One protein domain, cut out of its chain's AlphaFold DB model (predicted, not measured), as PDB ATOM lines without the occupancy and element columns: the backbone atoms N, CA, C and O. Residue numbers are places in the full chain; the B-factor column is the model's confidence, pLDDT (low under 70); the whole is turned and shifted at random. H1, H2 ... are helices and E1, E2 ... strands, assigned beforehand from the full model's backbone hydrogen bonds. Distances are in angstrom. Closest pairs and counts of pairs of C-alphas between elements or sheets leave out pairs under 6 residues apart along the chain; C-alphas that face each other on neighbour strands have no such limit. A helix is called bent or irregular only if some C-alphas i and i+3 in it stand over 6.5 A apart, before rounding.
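This is residues 27 to 77 of the 77 residues of the protein "Alpha/beta fold hydrolase" of Candidatus Poribacteria bacterium (UniProt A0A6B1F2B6). A small three-stranded sheet has one helix, H1, packed along the strands E1 and E2 on one face, while residues 57 to 70, with the short helix H2, swing out in an arch and return to the edge strand E3. No named element covers the other face of the sheet. The printed part has 51 residues, with two named helices and three named strands in the order E1, H1, E2, H2, E3; the sheet's order is E1, E2, E3, all parallel, and the class is mixed, helices and strands. The whole is compact, with a radius of gyration of the C-alphas of 9.7 A, and it spans 27 by 22 by 16 A.

Strand E1, residues 27 to 32, begins with C-alpha 27 at (162.833, 120.331, 170.549) and is 16.8 A long. Helix H1, residues 34 to 45, is 17.0 A from first to last C-alpha and ends with C-alpha 45 at (170.219, 109.305, 173.376). Strand E2, residues 50 to 56, is 16.8 A long. Helix H2, residues 63 to 67, is 9.0 A long and only just irregular: C-alphas 63 and 66 are 6.7 A apart. Strand E3, residues 71 to 73, is 6.5 A long and ends with C-alpha 73 at (152.587, 112.258, 172.855).

E2 is the inner strand of the sheet. E1 and E2 are parallel at 14 degrees, with N 31 and O 54 at 2.9 A and N 56 and O 31 at 3.0 A, within hydrogen-bond range. E2 and E3 are parallel at 31 degrees; the C-alphas of Ala 52 and Ile 71 face each other at 5.2 A, but no backbone N and O across this pair are within hydrogen-bond range. H1 is on the sheet at a height of 7.6 A, over E1 and E2, and runs along the strands, at 15 degrees to E1 on the local plane. H1 touches E2, with the closest C-alphas, those of Ala 36 and His 55, 4.9 A apart. It also touches E1, where the closest C-alphas, those of Gly 30 and Ala 39, are 5.4 A apart. The sheet and H1 make two layers, a helix on one face of a sheet. E1, H1, E2 and E2, H2, E3 are strand-helix-strand units, two parallel neighbour strands with a helix between them, each with a right-handed crossover. H2 is not on the sheet; H1 and H2 are near each other, with 5 pairs of C-alphas within 10 A. E1 is apart from H2 and from E3. Every O i to N i+4 pair in H1 is within hydrogen-bond range; in H2 the count is 0 of 1, beside 1 of 2 O i to N i+3 pairs.

The two C-alphas farthest apart, those of Ala 48 and Leu 77, are 28.2 A apart. The printed part has no cut and ends at residue 77, the chain's last. The links E1 to H1, H1 to E2 and H2 to E3 are tight, and E2 to H2, with 6 residues, is short. The mean pLDDT of the printed part is 78.6; residues 60 to 77 are under 70.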
ATOM      1  N   TRP A  27     163.844 120.375 171.612       97.56
ATOM      2  CA  TRP A  27     162.833 120.331 170.549       97.56
ATOM      3  C   TRP A  27     161.911 119.114 170.652       97.56
ATOM      4  O   TRP A  27     162.166 118.179 171.414       97.56
ATOM      5  N   ILE A  28     160.820 119.146 169.889       96.00
ATOM      6  CA  ILE A  28     159.981 117.975 169.634       96.00
ATOM      7  C   ILE A  28     160.580 117.260 168.427       96.00
ATOM      8  O   ILE A  28     160.722 117.861 167.365       96.00
ATOM      9  N   VAL A  29     160.927 115.986 168.591       95.00
ATOM     10  CA  VAL A  29     161.452 115.153 167.505       95.00
ATOM     11  C   VAL A  29     160.331 114.263 166.981       95.00
ATOM     12  O   VAL A  29     159.572 113.685 167.757       95.00
ATOM     13  N   GLY A  30     160.180 114.164 165.665       93.62
ATOM     14  CA  GLY A  30     159.075 113.432 165.056       93.62
ATOM     15  C   GLY A  30     159.517 112.576 163.887       93.62
ATOM     16  O   GLY A  30     160.504 112.887 163.221       93.62
ATOM     17  N   GLY A  31     158.775 111.504 163.627       91.94
ATOM     18  CA  GLY A  31     159.050 110.637 162.496       91.94
ATOM     19  C   GLY A  31     157.900 109.707 162.127       91.94
ATOM     20  O   GLY A  31     157.040 109.377 162.945       91.94
ATOM     21  N   HIS A  32     157.919 109.281 160.863       93.56
ATOM     22  CA  HIS A  32     156.952 108.367 160.265       93.56
ATOM     23  C   HIS A  32     157.645 107.082 159.794       93.56
ATOM     24  O   HIS A  32     158.754 107.149 159.258       93.56
ATOM     25  N   SER A  33     157.000 105.920 159.949       91.69
ATOM     26  CA  SER A  33     157.546 104.619 159.524       91.69
ATOM     27  C   SER A  33     158.921 104.344 160.163       91.69
ATOM     28  O   SER A  33     159.048 104.435 161.383       91.69
ATOM     29  N   TRP A  34     159.973 104.055 159.389       91.25
ATOM     30  CA  TRP A  34     161.341 103.911 159.909       91.25
ATOM     31  C   TRP A  34     161.818 105.159 160.675       91.25
ATOM     32  O   TRP A  34     162.469 105.052 161.716       91.25
ATOM     33  N   GLY A  35     161.412 106.348 160.217       91.44
ATOM     34  CA  GLY A  35     161.726 107.613 160.875       91.44
ATOM     35  C   GLY A  35     161.122 107.731 162.276       91.44
ATOM     36  O   GLY A  35     161.667 108.442 163.115       91.44
ATOM     37  N   ALA A  36     160.035 107.011 162.567       90.81
ATOM     38  CA  ALA A  36     159.456 106.975 163.907       90.81
ATOM     39  C   ALA A  36     160.413 106.295 164.905       90.81
ATOM     40  O   ALA A  36     160.606 106.795 166.012       90.81
ATOM     41  N   GLY A  37     161.091 105.222 164.476       90.19
ATOM     42  CA  GLY A  37     162.159 104.579 165.246       90.19
ATOM     43  C   GLY A  37     163.392 105.472 165.402       90.19
ATOM     44  O   GLY A  37     163.973 105.532 166.482       90.19
ATOM     45  N   LEU A  38     163.754 106.233 164.362       92.50
ATOM     46  CA  LEU A  38     164.837 107.220 164.435       92.50
ATOM     47  C   LEU A  38     164.545 108.330 165.461       92.50
ATOM     48  O   LEU A  38     165.411 108.651 166.274       92.50
ATOM     49  N   ALA A  39     163.333 108.893 165.451       93.12
ATOM     50  CA  ALA A  39     162.921 109.938 166.391       93.12
ATOM     51  C   ALA A  39     163.001 109.452 167.844       93.12
ATOM     52  O   ALA A  39     163.507 110.137 168.733       93.12
ATOM     53  N   VAL A  40     162.550 108.223 168.063       90.44
ATOM     54  CA  VAL A  40     162.592 107.545 169.351       90.44
ATOM     55  C   VAL A  40     164.043 107.237 169.789       90.44
ATOM     56  O   VAL A  40     164.411 107.500 170.936       90.44
ATOM     57  N   ALA A  41     164.912 106.784 168.879       91.38
ATOM     58  CA  ALA A  41     166.336 106.564 169.155       91.38
ATOM     59  C   ALA A  41     167.071 107.861 169.531       91.38
ATOM     60  O   ALA A  41     167.874 107.878 170.470       91.38
ATOM     61  N   TYR A  42     166.770 108.963 168.839       94.38
ATOM     62  CA  TYR A  42     167.286 110.284 169.184       94.38
ATOM     63  C   TYR A  42     166.857 110.693 170.603       94.38
ATOM     64  O   TYR A  42     167.693 111.124 171.399       94.38
ATOM     65  N   ALA A  43     165.579 110.496 170.947       93.00
ATOM     66  CA  ALA A  43     165.034 110.863 172.251       93.00
ATOM     67  C   ALA A  43     165.693 110.112 173.416       93.00
ATOM     68  O   ALA A  43     165.987 110.720 174.445       93.00
ATOM     69  N   VAL A  44     165.986 108.818 173.245       90.56
ATOM     70  CA  VAL A  44     166.706 108.028 174.260       90.56
ATOM     71  C   VAL A  44     168.160 108.454 174.403       90.56
ATOM     72  O   VAL A  44     168.678 108.476 175.517       90.56
ATOM     73  N   ARG A  45     168.830 108.831 173.308       92.88
ATOM     74  CA  ARG A  45     170.219 109.305 173.376       92.88
ATOM     75  C   ARG A  45     170.334 110.713 173.967       92.88
ATOM     76  O   ARG A  45     171.311 111.003 174.653       92.88
ATOM     77  N   PHE A  46     169.348 111.578 173.724       94.56
ATOM     78  CA  PHE A  46     169.350 112.981 174.153       94.56
ATOM     79  C   PHE A  46     168.069 113.372 174.915       94.56
ATOM     80  O   PHE A  46     167.348 114.287 174.495       94.56
ATOM     81  N   PRO A  47     167.791 112.753 176.079       91.81
ATOM     82  CA  PRO A  47     166.552 112.988 176.822       91.81
ATOM     83  C   PRO A  47     166.420 114.439 177.292       91.81
ATOM     84  O   PRO A  47     165.372 115.054 177.145       91.81
ATOM     85  N   ALA A  48     167.514 115.048 177.757       94.88
ATOM     86  CA  ALA A  48     167.523 116.449 178.185       94.88
ATOM     87  C   ALA A  48     167.325 117.454 177.031       94.88
ATOM     88  O   ALA A  48     167.105 118.636 177.285       94.88
ATOM     89  N   ARG A  49     167.426 117.008 175.770       96.25
ATOM     90  CA  ARG A  49     167.240 117.828 174.557       96.25
ATOM     91  C   ARG A  49     165.892 117.579 173.880       96.25
ATOM     92  O   ARG A  49     165.548 118.285 172.935       96.25
ATOM     93  N   THR A  50     165.117 116.616 174.373       95.69
ATOM     94  CA  THR A  50     163.858 116.194 173.761       95.69
ATOM     95  C   THR A  50     162.686 116.568 174.655       95.69
ATOM     96  O   THR A  50     162.612 116.146 175.802       95.69
ATOM     97  N   ILE A  51     161.766 117.374 174.128       95.19
ATOM     98  CA  ILE A  51     160.540 117.775 174.833       95.19
ATOM     99  C   ILE A  51     159.499 116.658 174.732       95.19
ATOM    100  O   ILE A  51     158.903 116.272 175.733       95.19
ATOM    101  N   ALA A  52     159.289 116.154 173.515       90.44
ATOM    102  CA  ALA A  52     158.347 115.088 173.211       90.44
ATOM    103  C   ALA A  52     158.745 114.362 171.921       90.44
ATOM    104  O   ALA A  52     159.524 114.888 171.118       90.44
ATOM    105  N   VAL A  53     158.167 113.175 171.719       91.75
ATOM    106  CA  VAL A  53     158.321 112.388 170.489       91.75
ATOM    107  C   VAL A  53     156.991 112.276 169.753       91.75
ATOM    108  O   VAL A  53     156.004 111.829 170.338       91.75
ATOM    109  N   LEU A  54     156.979 112.632 168.467       91.75
ATOM    110  CA  LEU A  54     155.858 112.384 167.559       91.75
ATOM    111  C   LEU A  54     156.114 111.101 166.759       91.75
ATOM    112  O   LEU A  54     156.873 111.098 165.790       91.75
ATOM    113  N   HIS A  55     155.486 110.006 167.181       89.25
ATOM    114  CA  HIS A  55     155.671 108.679 166.593       89.25
ATOM    115  C   HIS A  55     154.469 108.281 165.726       89.25
ATOM    116  O   HIS A  55     153.394 108.006 166.259       89.25
ATOM    117  N   ILE A  56     154.652 108.192 164.402       88.75
ATOM    118  CA  ILE A  56     153.558 107.934 163.449       88.75
ATOM    119  C   ILE A  56     153.841 106.669 162.629       88.75
ATOM    120  O   ILE A  56     154.888 106.558 161.997       88.75
ATOM    121  N   ALA A  57     152.902 105.716 162.622       87.12
ATOM    122  CA  ALA A  57     152.955 104.492 161.803       87.12
ATOM    123  C   ALA A  57     154.307 103.732 161.845       87.12
ATOM    124  O   ALA A  57     154.726 103.125 160.861       87.12
ATOM    125  N   GLY A  58     155.020 103.801 162.972       82.50
ATOM    126  CA  GLY A  58     156.279 103.091 163.187       82.50
ATOM    127  C   GLY A  58     156.067 101.637 163.600       82.50
ATOM    128  O   GLY A  58     155.078 101.298 164.252       82.50
ATOM    129  N   THR A  59     157.022 100.777 163.256       71.81
ATOM    130  CA  THR A  59     157.051  99.385 163.711       71.81
ATOM    131  C   THR A  59     157.758  99.301 165.066       71.81
ATOM    132  O   THR A  59     158.962  99.526 165.131       71.81
ATOM    133  N   GLY A  60     157.036  98.938 166.129       60.75
ATOM    134  CA  GLY A  60     157.643  98.523 167.399       60.75
ATOM    135  C   GLY A  60     158.148  99.657 168.298       60.75
ATOM    136  O   GLY A  60     159.308 100.052 168.250       60.75
ATOM    137  N   ILE A  61     157.295 100.085 169.227       62.78
ATOM    138  CA  ILE A  61     157.719 100.722 170.479       62.78
ATOM    139  C   ILE A  61     158.167  99.565 171.397       62.78
ATOM    140  O   ILE A  61     157.329  98.948 172.042       62.78
ATOM    141  N   ASP A  62     159.454  99.178 171.375       63.97
ATOM    142  CA  ASP A  62     160.074  98.293 172.394       63.97
ATOM    143  C   ASP A  62     159.508  98.563 173.812       63.97
ATOM    144  O   ASP A  62     159.586  99.682 174.291       63.97
ATOM    145  N   PRO A  63     158.953  97.592 174.546       57.84
ATOM    146  CA  PRO A  63     158.309  97.864 175.837       57.84
ATOM    147  C   PRO A  63     159.175  98.611 176.875       57.84
ATOM    148  O   PRO A  63     158.638  99.181 177.819       57.84
ATOM    149  N   ARG A  64     160.502  98.658 176.711       57.53
ATOM    150  CA  ARG A  64     161.434  99.364 177.604       57.53
ATOM    151  C   ARG A  64     161.408 100.896 177.489       57.53
ATOM    152  O   ARG A  64     162.030 101.555 178.316       57.53
ATOM    153  N   TRP A  65     160.700 101.510 176.528       58.75
ATOM    154  CA  TRP A  65     160.622 102.990 176.474       58.75
ATOM    155  C   TRP A  65     159.869 103.612 177.658       58.75
ATOM    156  O   TRP A  65     159.996 104.813 177.869       58.75
ATOM    157  N   HIS A  66     159.100 102.837 178.434       54.78
ATOM    158  CA  HIS A  66     158.434 103.336 179.646       54.78
ATOM    159  C   HIS A  66     159.413 103.915 180.680       54.78
ATOM    160  O   HIS A  66     159.019 104.771 181.469       54.78
ATOM    161  N   ASP A  67     160.684 103.510 180.630       56.97
ATOM    162  CA  ASP A  67     161.732 103.997 181.528       56.97
ATOM    163  C   ASP A  67     162.434 105.265 180.998       56.97
ATOM    164  O   ASP A  67     163.300 105.834 181.666       56.97
ATOM    165  N   ALA A  68     162.087 105.728 179.790       55.78
ATOM    166  CA  ALA A  68     162.688 106.912 179.193       55.78
ATOM    167  C   ALA A  68     162.035 108.198 179.744       55.78
ATOM    168  O   ALA A  68     160.815 108.346 179.695       55.78
ATOM    169  N   PRO A  69     162.820 109.193 180.196       54.72
ATOM    170  CA  PRO A  69     162.300 110.406 180.840       54.72
ATOM    171  C   PRO A  69     161.636 111.422 179.881       54.72
ATOM    172  O   PRO A  69     161.374 112.555 180.282       54.72
ATOM    173  N   ALA A  70     161.366 111.060 178.620       54.62
ATOM    174  CA  ALA A  70     160.755 111.948 177.630       54.62
ATOM    175  C   ALA A  70     159.241 111.699 177.526       54.62
ATOM    176  O   ALA A  70     158.798 110.585 177.256       54.62
ATOM    177  N   ILE A  71     158.443 112.755 177.714       55.12
ATOM    178  CA  ILE A  71     156.977 112.715 177.625       55.12
ATOM    179  C   ILE A  71     156.567 112.314 176.196       55.12
ATOM    180  O   ILE A  71     156.764 113.062 175.238       55.12
ATOM    181  N   LEU A  72     156.001 111.116 176.037       58.38
ATOM    182  CA  LEU A  72     155.493 110.622 174.756       58.38
ATOM    183  C   LEU A  72     154.090 111.186 174.490       58.38
ATOM    184  O   LEU A  72     153.157 110.918 175.245       58.38
ATOM    185  N   VAL A  73     153.915 111.894 173.372       53.75
ATOM    186  CA  VAL A  73     152.587 112.258 172.855       53.75
ATOM    187  C   VAL A  73     152.224 111.261 171.758       53.75
ATOM    188  O   VAL A  73     152.696 111.351 170.625       53.75
ATOM    189  N   ARG A  74     151.398 110.268 172.098       49.03
ATOM    190  CA  ARG A  74     150.941 109.238 171.156       49.03
ATOM    191  C   ARG A  74     149.695 109.724 170.411       49.03
ATOM    192  O   ARG A  74     148.601 109.696 170.965       49.03
ATOM    193  N   VAL A  75     149.847 110.102 169.143       43.16
ATOM    194  CA  VAL A  75     148.714 110.273 168.218       43.16
ATOM    195  C   VAL A  75     148.578 108.979 167.419       43.16
ATOM    196  O   VAL A  75     149.463 108.635 166.642       43.16
ATOM    197  N   THR A  76     147.505 108.228 167.664       38.78
ATOM    198  CA  THR A  76     147.174 107.021 166.888       38.78
ATOM    199  C   THR A  76     146.044 107.403 165.940       38.78
ATOM    200  O   THR A  76     145.027 107.906 166.417       38.78
ATOM    201  N   LEU A  77     146.252 107.230 164.632       48.00
ATOM    202  CA  LEU A  77     145.192 107.270 163.621       48.00
ATOM    203  C   LEU A  77     144.703 105.847 163.358       48.00
ATOM    204  O   LEU A  77     145.569 104.938 163.388       48.00
TER     205      LEU A  77